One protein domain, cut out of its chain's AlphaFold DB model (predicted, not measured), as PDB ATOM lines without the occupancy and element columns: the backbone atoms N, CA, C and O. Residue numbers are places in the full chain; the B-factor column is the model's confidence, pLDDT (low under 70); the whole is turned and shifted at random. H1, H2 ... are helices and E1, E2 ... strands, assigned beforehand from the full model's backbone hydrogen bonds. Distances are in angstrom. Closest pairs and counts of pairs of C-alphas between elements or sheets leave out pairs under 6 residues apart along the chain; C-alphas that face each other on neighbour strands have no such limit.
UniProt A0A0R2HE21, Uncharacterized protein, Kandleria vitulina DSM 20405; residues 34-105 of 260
ATOM      1  N   TYR A  34      41.317 -25.204 -17.619       51.69
ATOM      2  CA  TYR A  34      41.696 -25.765 -16.334       51.69
ATOM      3  C   TYR A  34      42.615 -24.808 -15.564       51.69
ATOM      4  O   TYR A  34      42.391 -24.533 -14.385       51.69
ATOM      5  N   ASP A  35      43.624 -24.279 -16.262       61.44
ATOM      6  CA  ASP A  35      44.607 -23.354 -15.696       61.44
ATOM      7  C   ASP A  35      43.945 -22.023 -15.315       61.44
ATOM      8  O   ASP A  35      44.267 -21.458 -14.275       61.44
ATOM      9  N   GLU A  36      42.934 -21.581 -16.072       69.25
ATOM     10  CA  GLU A  36      42.214 -20.331 -15.804       69.25
ATOM     11  C   GLU A  36      41.503 -20.313 -14.438       69.25
ATOM     12  O   GLU A  36      41.512 -19.286 -13.761       69.25
ATOM     13  N   CYS A  37      40.906 -21.432 -13.999       75.38
ATOM     14  CA  CYS A  37      40.194 -21.489 -12.716       75.38
ATOM     15  C   CYS A  37      41.152 -21.354 -11.524       75.38
ATOM     16  O   CYS A  37      40.884 -20.586 -10.603       75.38
ATOM     17  N   PHE A  38      42.264 -22.091 -11.537       74.12
ATOM     18  CA  PHE A  38      43.247 -22.042 -10.453       74.12
ATOM     19  C   PHE A  38      44.112 -20.782 -10.507       74.12
ATOM     20  O   PHE A  38      44.460 -20.250  -9.462       74.12
ATOM     21  N   GLU A  39      44.409 -20.245 -11.693       77.88
ATOM     22  CA  GLU A  39      45.094 -18.956 -11.817       77.88
ATOM     23  C   GLU A  39      44.256 -17.821 -11.213       77.88
ATOM     24  O   GLU A  39      44.791 -16.919 -10.565       77.88
ATOM     25  N   LEU A  40      42.937 -17.866 -11.405       80.50
ATOM     26  CA  LEU A  40      42.009 -16.907 -10.824       80.50
ATOM     27  C   LEU A  40      41.939 -17.023  -9.298       80.50
ATOM     28  O   LEU A  40      42.059 -16.009  -8.612       80.50
ATOM     29  N   ILE A  41      41.794 -18.248  -8.786       83.56
ATOM     30  CA  ILE A  41      41.841 -18.538  -7.347       83.56
ATOM     31  C   ILE A  41      43.146 -18.005  -6.751       83.56
ATOM     32  O   ILE A  41      43.100 -17.197  -5.833       83.56
ATOM     33  N   HIS A  42      44.291 -18.334  -7.353       81.50
ATOM     34  CA  HIS A  42      45.608 -17.891  -6.890       81.50
ATOM     35  C   HIS A  42      45.763 -16.367  -6.873       81.50
ATOM     36  O   HIS A  42      46.403 -15.798  -5.990       81.50
ATOM     37  N   LYS A  43      45.177 -15.660  -7.850       85.06
ATOM     38  CA  LYS A  43      45.150 -14.187  -7.853       85.06
ATOM     39  C   LYS A  43      44.324 -13.632  -6.697       85.06
ATOM     40  O   LYS A  43      44.721 -12.613  -6.137       85.06
ATOM     41  N   ILE A  44      43.202 -14.271  -6.364       87.44
ATOM     42  CA  ILE A  44      42.343 -13.887  -5.238       87.44
ATOM     43  C   ILE A  44      43.066 -14.156  -3.916       87.44
ATOM     44  O   ILE A  44      43.192 -13.235  -3.115       87.44
ATOM     45  N   GLU A  45      43.629 -15.353  -3.733       85.44
ATOM     46  CA  GLU A  45      44.414 -15.736  -2.548       85.44
ATOM     47  C   GLU A  45      45.583 -14.773  -2.304       85.44
ATOM     48  O   GLU A  45      45.773 -14.290  -1.194       85.44
ATOM     49  N   LYS A  46      46.330 -14.397  -3.350       81.81
ATOM     50  CA  LYS A  46      47.449 -13.443  -3.236       81.81
ATOM     51  C   LYS A  46      47.049 -12.006  -2.927       81.81
ATOM     52  O   LYS A  46      47.907 -11.204  -2.565       81.81
ATOM     53  N   GLN A  47      45.807 -11.630  -3.207       81.94
ATOM     54  CA  GLN A  47      45.300 -10.273  -2.984       81.94
ATOM     55  C   GLN A  47      44.500 -10.171  -1.693       81.94
ATOM     56  O   GLN A  47      44.150  -9.060  -1.296       81.94
ATOM     57  N   TYR A  48      44.213 -11.309  -1.064       80.12
ATOM     58  CA  TYR A  48      43.662 -11.352   0.269       80.12
ATOM     59  C   TYR A  48      44.647 -10.722   1.252       80.12
ATOM     60  O   TYR A  48      45.832 -11.051   1.285       80.12
ATOM     61  N   ASP A  49      44.118  -9.792   2.034       72.88
ATOM     62  CA  ASP A  49      44.803  -9.179   3.156       72.88
ATOM     63  C   ASP A  49      44.159  -9.724   4.428       72.88
ATOM     64  O   ASP A  49      42.947  -9.581   4.628       72.88
ATOM     65  N   SER A  50      44.962 -10.368   5.272       69.38
ATOM     66  CA  SER A  50      44.510 -10.905   6.554       69.38
ATOM     67  C   SER A  50      44.286  -9.813   7.605       69.38
ATOM     68  O   SER A  50      43.755 -10.092   8.679       69.38
ATOM     69  N   GLN A  51      44.640  -8.554   7.313       67.19
ATOM     70  CA  GLN A  51      44.377  -7.418   8.190       67.19
ATOM     71  C   GLN A  51      42.956  -6.869   7.996       67.19
ATOM     72  O   GLN A  51      42.598  -6.338   6.944       67.19
ATOM     73  N   GLY A  52      42.144  -6.919   9.055       68.31
ATOM     74  CA  GLY A  52      40.805  -6.323   9.088       68.31
ATOM     75  C   GLY A  52      39.677  -7.339   8.899       68.31
ATOM     76  O   GLY A  52      39.769  -8.472   9.357       68.31
ATOM     77  N   ASN A  53      38.566  -6.918   8.286       79.25
ATOM     78  CA  ASN A  53      37.423  -7.803   8.063       79.25
ATOM     79  C   ASN A  53      37.726  -8.760   6.898       79.25
ATOM     80  O   ASN A  53      37.690  -8.362   5.730       79.25
ATOM     81  N   ILE A  54      37.996 -10.019   7.243       75.06
ATOM     82  CA  ILE A  54      38.411 -11.081   6.321       75.06
ATOM     83  C   ILE A  54      37.423 -11.280   5.161       75.06
ATOM     84  O   ILE A  54      37.838 -11.409   4.009       75.06
ATOM     85  N   TYR A  55      36.115 -11.190   5.423       79.06
ATOM     86  CA  TYR A  55      35.085 -11.320   4.391       79.06
ATOM     87  C   TYR A  55      35.072 -10.134   3.448       79.06
ATOM     88  O   TYR A  55      35.011 -10.318   2.238       79.06
ATOM     89  N   ALA A  56      35.155  -8.914   3.981       82.69
ATOM     90  CA  ALA A  56      35.158  -7.711   3.158       82.69
ATOM     91  C   ALA A  56      36.395  -7.661   2.245       82.69
ATOM     92  O   ALA A  56      36.295  -7.276   1.077       82.69
ATOM     93  N   ASN A  57      37.553  -8.086   2.756       85.62
ATOM     94  CA  ASN A  57      38.788  -8.167   1.978       85.62
ATOM     95  C   ASN A  57      38.694  -9.239   0.887       85.62
ATOM     96  O   ASN A  57      39.049  -8.974  -0.265       85.62
ATOM     97  N   LEU A  58      38.159 -10.417   1.218       88.44
ATOM     98  CA  LEU A  58      37.946 -11.485   0.249       88.44
ATOM     99  C   LEU A  58      36.899 -11.108  -0.811       88.44
ATOM    100  O   LEU A  58      37.167 -11.265  -1.995       88.44
ATOM    101  N   ASP A  59      35.752 -10.550  -0.426       88.69
ATOM    102  CA  ASP A  59      34.700 -10.088  -1.347       88.69
ATOM    103  C   ASP A  59      35.229  -9.017  -2.309       88.69
ATOM    104  O   ASP A  59      34.979  -9.072  -3.515       88.69
ATOM    105  N   LYS A  60      36.053  -8.084  -1.817       89.56
ATOM    106  CA  LYS A  60      36.738  -7.097  -2.663       89.56
ATOM    107  C   LYS A  60      37.676  -7.764  -3.672       89.56
ATOM    108  O   LYS A  60      37.703  -7.349  -4.835       89.56
ATOM    109  N   ALA A  61      38.442  -8.773  -3.254       90.38
ATOM    110  CA  ALA A  61      39.315  -9.528  -4.148       90.38
ATOM    111  C   ALA A  61      38.499 -10.323  -5.183       90.38
ATOM    112  O   ALA A  61      38.775 -10.226  -6.379       90.38
ATOM    113  N   VAL A  62      37.445 -11.024  -4.762       90.12
ATOM    114  CA  VAL A  62      36.557 -11.782  -5.652       90.12
ATOM    115  C   VAL A  62      35.889 -10.855  -6.666       90.12
ATOM    116  O   VAL A  62      36.029 -11.090  -7.859       90.12
ATOM    117  N   LYS A  63      35.270  -9.743  -6.253       90.62
ATOM    118  CA  LYS A  63      34.621  -8.787  -7.175       90.62
ATOM    119  C   LYS A  63      35.576  -8.172  -8.196       90.62
ATOM    120  O   LYS A  63      35.155  -7.831  -9.299       90.62
ATOM    121  N   LYS A  64      36.858  -8.021  -7.850       91.56
ATOM    122  CA  LYS A  64      37.889  -7.513  -8.767       91.56
ATOM    123  C   LYS A  64      38.208  -8.505  -9.889       91.56
ATOM    124  O   LYS A  64      38.478  -8.070 -11.006       91.56
ATOM    125  N   TYR A  65      38.220  -9.804  -9.594       88.31
ATOM    126  CA  TYR A  65      38.679 -10.838 -10.529       88.31
ATOM    127  C   TYR A  65      37.543 -11.681 -11.143       88.31
ATOM    128  O   TYR A  65      37.703 -12.168 -12.259       88.31
ATOM    129  N   ALA A  66      36.406 -11.802 -10.460       87.94
ATOM    130  CA  ALA A  66      35.195 -12.531 -10.848       87.94
ATOM    131  C   ALA A  66      33.930 -11.735 -10.438       87.94
ATOM    132  O   ALA A  66      33.239 -12.106  -9.486       87.94
ATOM    133  N   PRO A  67      33.626 -10.601 -11.095       88.00
ATOM    134  CA  PRO A  67      32.535  -9.694 -10.706       88.00
ATOM    135  C   PRO A  67      31.129 -10.315 -10.772       88.00
ATOM    136  O   PRO A  67      30.205  -9.822 -10.128       88.00
ATOM    137  N   GLU A  68      30.948 -11.373 -11.556       87.25
ATOM    138  CA  GLU A  68      29.711 -12.145 -11.666       87.25
ATOM    139  C   GLU A  68      29.499 -13.138 -10.515       87.25
ATOM    140  O   GLU A  68      28.407 -13.707 -10.389       87.25
ATOM    141  N   ALA A  69      30.531 -13.361  -9.694       88.31
ATOM    142  CA  ALA A  69      30.470 -14.310  -8.604       88.31
ATOM    143  C   ALA A  69      29.510 -13.840  -7.507       88.31
ATOM    144  O   ALA A  69      29.391 -12.651  -7.208       88.31
ATOM    145  N   LYS A  70      28.818 -14.797  -6.885       88.94
ATOM    146  CA  LYS A  70      27.869 -14.537  -5.795       88.94
ATOM    147  C   LYS A  70      28.168 -15.435  -4.612       88.94
ATOM    148  O   LYS A  70      28.512 -16.599  -4.807       88.94
ATOM    149  N   VAL A  71      27.989 -14.906  -3.407       89.88
ATOM    150  CA  VAL A  71      28.045 -15.700  -2.179       89.88
ATOM    151  C   VAL A  71      26.864 -16.671  -2.174       89.88
ATOM    152  O   VAL A  71      25.714 -16.253  -2.306       89.88
ATOM    153  N   ALA A  72      27.161 -17.963  -2.066       86.75
ATOM    154  CA  ALA A  72      26.180 -19.040  -1.976       86.75
ATOM    155  C   ALA A  72      26.065 -19.599  -0.552       86.75
ATOM    156  O   ALA A  72      24.985 -20.016  -0.147       86.75
ATOM    157  N   VAL A  73      27.172 -19.602   0.196       84.81
ATOM    158  CA  VAL A  73      27.236 -19.979   1.616       84.81
ATOM    159  C   VAL A  73      28.243 -19.063   2.297       84.81
ATOM    160  O   VAL A  73      29.312 -18.825   1.734       84.81
ATOM    161  N   GLU A  74      27.913 -18.578   3.488       86.38
ATOM    162  CA  GLU A  74      28.794 -17.778   4.339       86.38
ATOM    163  C   GLU A  74      28.771 -18.368   5.753       86.38
ATOM    164  O   GLU A  74      27.737 -18.359   6.417       86.38
ATOM    165  N   GLU A  75      29.905 -18.914   6.183       81.19
ATOM    166  CA  GLU A  75      30.142 -19.440   7.528       81.19
ATOM    167  C   GLU A  75      31.442 -18.855   8.082       81.19
ATOM    168  O   GLU A  75      32.318 -18.463   7.312       81.19
ATOM    169  N   GLU A  76      31.610 -18.858   9.408       76.94
ATOM    170  CA  GLU A  76      32.799 -18.321  10.099       76.94
ATOM    171  C   GLU A  76      34.131 -18.852   9.528       76.94
ATOM    172  O   GLU A  76      35.095 -18.113   9.353       76.94
ATOM    173  N   ARG A  77      34.164 -20.137   9.167       76.00
ATOM    174  CA  ARG A  77      35.372 -20.854   8.718       76.00
ATOM    175  C   ARG A  77      35.556 -20.917   7.198       76.00
ATOM    176  O   ARG A  77      36.649 -21.213   6.719       76.00
ATOM    177  N   PHE A  78      34.510 -20.658   6.410       83.75
ATOM    178  CA  PHE A  78      34.608 -20.659   4.949       83.75
ATOM    179  C   PHE A  78      33.504 -19.834   4.290       83.75
ATOM    180  O   PHE A  78      32.408 -19.656   4.813       83.75
ATOM    181  N   VAL A  79      33.756 -19.408   3.059       86.88
ATOM    182  CA  VAL A  79      32.740 -18.818   2.190       86.88
ATOM    183  C   VAL A  79      32.752 -19.509   0.835       86.88
ATOM    184  O   VAL A  79      33.796 -19.746   0.223       86.88
ATOM    185  N   LYS A  80      31.568 -19.857   0.343       87.50
ATOM    186  CA  LYS A  80      31.385 -20.445  -0.982       87.50
ATOM    187  C   LYS A  80      30.905 -19.373  -1.942       87.50
ATOM    188  O   LYS A  80      29.830 -18.808  -1.754       87.50
ATOM    189  N   TYR A  81      31.652 -19.179  -3.020       87.44
ATOM    190  CA  TYR A  81      31.236 -18.361  -4.149       87.44
ATOM    191  C   TYR A  81      30.829 -19.238  -5.338       87.44
ATOM    192  O   TYR A  81      31.502 -20.198  -5.720       87.44
ATOM    193  N   GLU A  82      29.714 -18.893  -5.964       86.19
ATOM    194  CA  GLU A  82      29.269 -19.472  -7.228       86.19
ATOM    195  C   GLU A  82      29.707 -18.618  -8.412       86.19
ATOM    196  O   GLU A  82      29.900 -17.414  -8.274       86.19
ATOM    197  N   ASN A  83      29.842 -19.250  -9.582       76.50
ATOM    198  CA  ASN A  83      30.229 -18.606 -10.844       76.50
ATOM    199  C   ASN A  83      31.591 -17.899 -10.815       76.50
ATOM    200  O   ASN A  83      31.833 -16.999 -11.610       76.50
ATOM    201  N   VAL A  84      32.506 -18.327  -9.942       76.75
ATOM    202  CA  VAL A  84      33.878 -17.796  -9.929       76.75
ATOM    203  C   VAL A  84      34.642 -18.224 -11.181       76.75
ATOM    204  O   VAL A  84      35.453 -17.461 -11.685       76.75
ATOM    205  N   CYS A  85      34.389 -19.420 -11.725       75.75
ATOM    206  CA  CYS A  85      35.036 -19.874 -12.957       75.75
ATOM    207  C   CYS A  85      34.044 -20.052 -14.114       75.75
ATOM    208  O   CYS A  85      32.909 -20.497 -13.933       75.75
ATOM    209  N   LYS A  86      34.514 -19.783 -15.340       68.81
ATOM    210  CA  LYS A  86      33.723 -19.863 -16.585       68.81
ATOM    211  C   LYS A  86      33.144 -21.252 -16.887       68.81
ATOM    212  O   LYS A  86      32.249 -21.370 -17.716       68.81
ATOM    213  N   ASN A  87      33.630 -22.294 -16.212       68.38
ATOM    214  CA  ASN A  87      33.158 -23.671 -16.374       68.38
ATOM    215  C   ASN A  87      31.971 -24.016 -15.451       68.38
ATOM    216  O   ASN A  87      31.617 -25.188 -15.325       68.38
ATOM    217  N   GLY A  88      31.371 -23.026 -14.777       67.44
ATOM    218  CA  GLY A  88      30.208 -23.232 -13.906       67.44
ATOM    219  C   GLY A  88      30.524 -24.041 -12.644       67.44
ATOM    220  O   GLY A  88      29.653 -24.724 -12.108       67.44
ATOM    221  N   GLY A  89      31.784 -24.029 -12.197       71.38
ATOM    222  CA  GLY A  89      32.172 -24.584 -10.904       71.38
ATOM    223  C   GLY A  89      31.964 -23.577  -9.782       71.38
ATOM    224  O   GLY A  89      32.196 -22.381  -9.962       71.38
ATOM    225  N   SER A  90      31.549 -24.065  -8.614       79.88
ATOM    226  CA  SER A  90      31.615 -23.278  -7.385       79.88
ATOM    227  C   SER A  90      33.045 -23.300  -6.862       79.88
ATOM    228  O   SER A  90      33.742 -24.314  -6.989       79.88
ATOM    229  N   VAL A  91      33.471 -22.188  -6.273       82.56
ATOM    230  CA  VAL A  91      34.751 -22.083  -5.583       82.56
ATOM    231  C   VAL A  91      34.489 -21.859  -4.104       82.56
ATOM    232  O   VAL A  91      33.710 -20.985  -3.728       82.56
ATOM    233  N   PHE A  92      35.127 -22.667  -3.270       85.44
ATOM    234  CA  PHE A  92      35.112 -22.504  -1.823       85.44
ATOM    235  C   PHE A  92      36.397 -21.823  -1.409       85.44
ATOM    236  O   PHE A  92      37.462 -22.303  -1.777       85.44
ATOM    237  N   PHE A  93      36.289 -20.747  -0.646       86.50
ATOM    238  CA  PHE A  93      37.412 -20.115   0.022       86.50
ATOM    239  C   PHE A  93      37.327 -20.451   1.507       86.50
ATOM    240  O   PHE A  93      36.391 -20.043   2.190       86.50
ATOM    241  N   TYR A  94      38.284 -21.234   1.984       84.69
ATOM    242  CA  TYR A  94      38.419 -21.605   3.384       84.69
ATOM    243  C   TYR A  94      39.334 -20.599   4.087       84.69
ATOM    244  O   TYR A  94      40.399 -20.279   3.553       84.69
ATOM    245  N   PHE A  95      38.938 -20.107   5.262       83.94
ATOM    246  CA  PHE A  95      39.779 -19.246   6.097       83.94
ATOM    247  C   PHE A  95      40.647 -20.136   6.984       83.94
ATOM    248  O   PHE A  95      40.215 -20.619   8.028       83.94
ATOM    249  N   ASN A  96      41.863 -20.415   6.521       82.31
ATOM    250  CA  ASN A  96      42.791 -21.310   7.192       82.31
ATOM    251  C   ASN A  96      43.730 -20.526   8.114       82.31
ATOM    252  O   ASN A  96      44.819 -20.130   7.695       82.31
ATOM    253  N   GLY A  97      43.306 -20.264   9.351       78.44
ATOM    254  CA  GLY A  97      44.052 -19.404  10.268       78.44
ATOM    255  C   GLY A  97      44.242 -17.995   9.706       78.44
ATOM    256  O   GLY A  97      43.291 -17.230   9.585       78.44
ATOM    257  N   ASP A  98      45.477 -17.636   9.358       74.44
ATOM    258  CA  ASP A  98      45.841 -16.325   8.811       74.44
ATOM    259  C   ASP A  98      45.709 -16.221   7.281       74.44
ATOM    260  O   ASP A  98      46.037 -15.184   6.701       74.44
ATOM    261  N   GLN A  99      45.228 -17.271   6.614       75.69
ATOM    262  CA  GLN A  99      45.219 -17.371   5.156       75.69
ATOM    263  C   GLN A  99      43.840 -17.691   4.585       75.69
ATOM    264  O   GLN A  99      42.938 -18.146   5.284       75.69
ATOM    265  N   VAL A 100      43.687 -17.473   3.278       83.75
ATOM    266  CA  VAL A 100      42.532 -17.949   2.516       83.75
ATOM    267  C   VAL A 100      42.994 -18.953   1.468       83.75
ATOM    268  O   VAL A 100      43.976 -18.705   0.771       83.75
ATOM    269  N   VAL A 101      42.287 -20.075   1.353       84.06
ATOM    270  CA  VAL A 101      42.605 -21.136   0.390       84.06
ATOM    271  C   VAL A 101      41.372 -21.489  -0.425       84.06
ATOM    272  O   VAL A 101      40.320 -21.816   0.122       84.06
ATOM    273  N   GLY A 102      41.495 -21.406  -1.743       82.94
ATOM    274  CA  GLY A 102      40.443 -21.640  -2.712       82.94
ATOM    275  C   GLY A 102      40.478 -23.051  -3.304       82.94
ATOM    276  O   GLY A 102      41.505 -23.531  -3.779       82.94
ATOM    277  N   THR A 103      39.323 -23.705  -3.375       78.94
ATOM    278  CA  THR A 103      39.137 -24.993  -4.065       78.94
ATOM    279  C   THR A 103      37.978 -24.905  -5.054       78.94
ATOM    280  O   THR A 103      37.063 -24.110  -4.864       78.94
ATOM    281  N   CYS A 104      37.982 -25.700  -6.131       78.00
ATOM    282  CA  CYS A 104      36.917 -25.682  -7.141       78.00
ATOM    283  C   CYS A 104      36.200 -27.033  -7.253       78.00
ATOM    284  O   CYS A 104      36.831 -28.057  -7.495       78.00
ATOM    285  N   THR A 105      34.863 -27.036  -7.217       74.50
ATOM    286  CA  THR A 105      34.043 -28.265  -7.309       74.50
ATOM    287  C   THR A 105      34.188 -29.036  -8.615       74.50
ATOM    288  O   THR A 105      33.865 -30.217  -8.677       74.50
TER     289      THR A 105
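What this domain is: This is residues 34 to 105 of the 260 residues of an uncharacterized protein of Kandleria vitulina DSM 20405 (UniProt A0A0R2HE21). Two helices cover one face of a strongly twisted four-stranded sheet: H1 along edge strand E4, H2 slantwise over E3. The 72 printed residues include H1, H2, E1, E2, E3 and E4 in chain order; the sheet, E1 E2 E3 E4, is an antiparallel meander, each strand beside the one before. The mixed whole is compact, radius of gyration of the C-alphas 10.8 A, spanning 31 by 22 by 19 A.

Where its parts are: H1, residues 34 to 47, 20.8 A long, begins at C-alpha 34 (41.696, -25.765, -16.334). H2 is residues 54 to 65, 16.9 A; E1 70 to 75; E2 78 to 82; E3 91 to 96. E4, 99 to 104, ends at C-alpha 104 (36.917, -25.682, -7.141).

How they stand to each other: H1 and H2 touch, closest C-alphas Ile 44 and Ala 61, 5.4 A, at a steep tilt of 46 degrees, opposite ways. O i to N i+4 pairs are within hydrogen-bond range throughout H2, 9 of 10 in H1. Across the hairpins, N 72 and O 80, N 79 and O 93, N 94 and O 101 are each 2.8 A apart.

The domain as a whole: The printed part has no cut and no long link. Residues 34 to 36, 50 to 52 and 86 to 88 have pLDDT under 70.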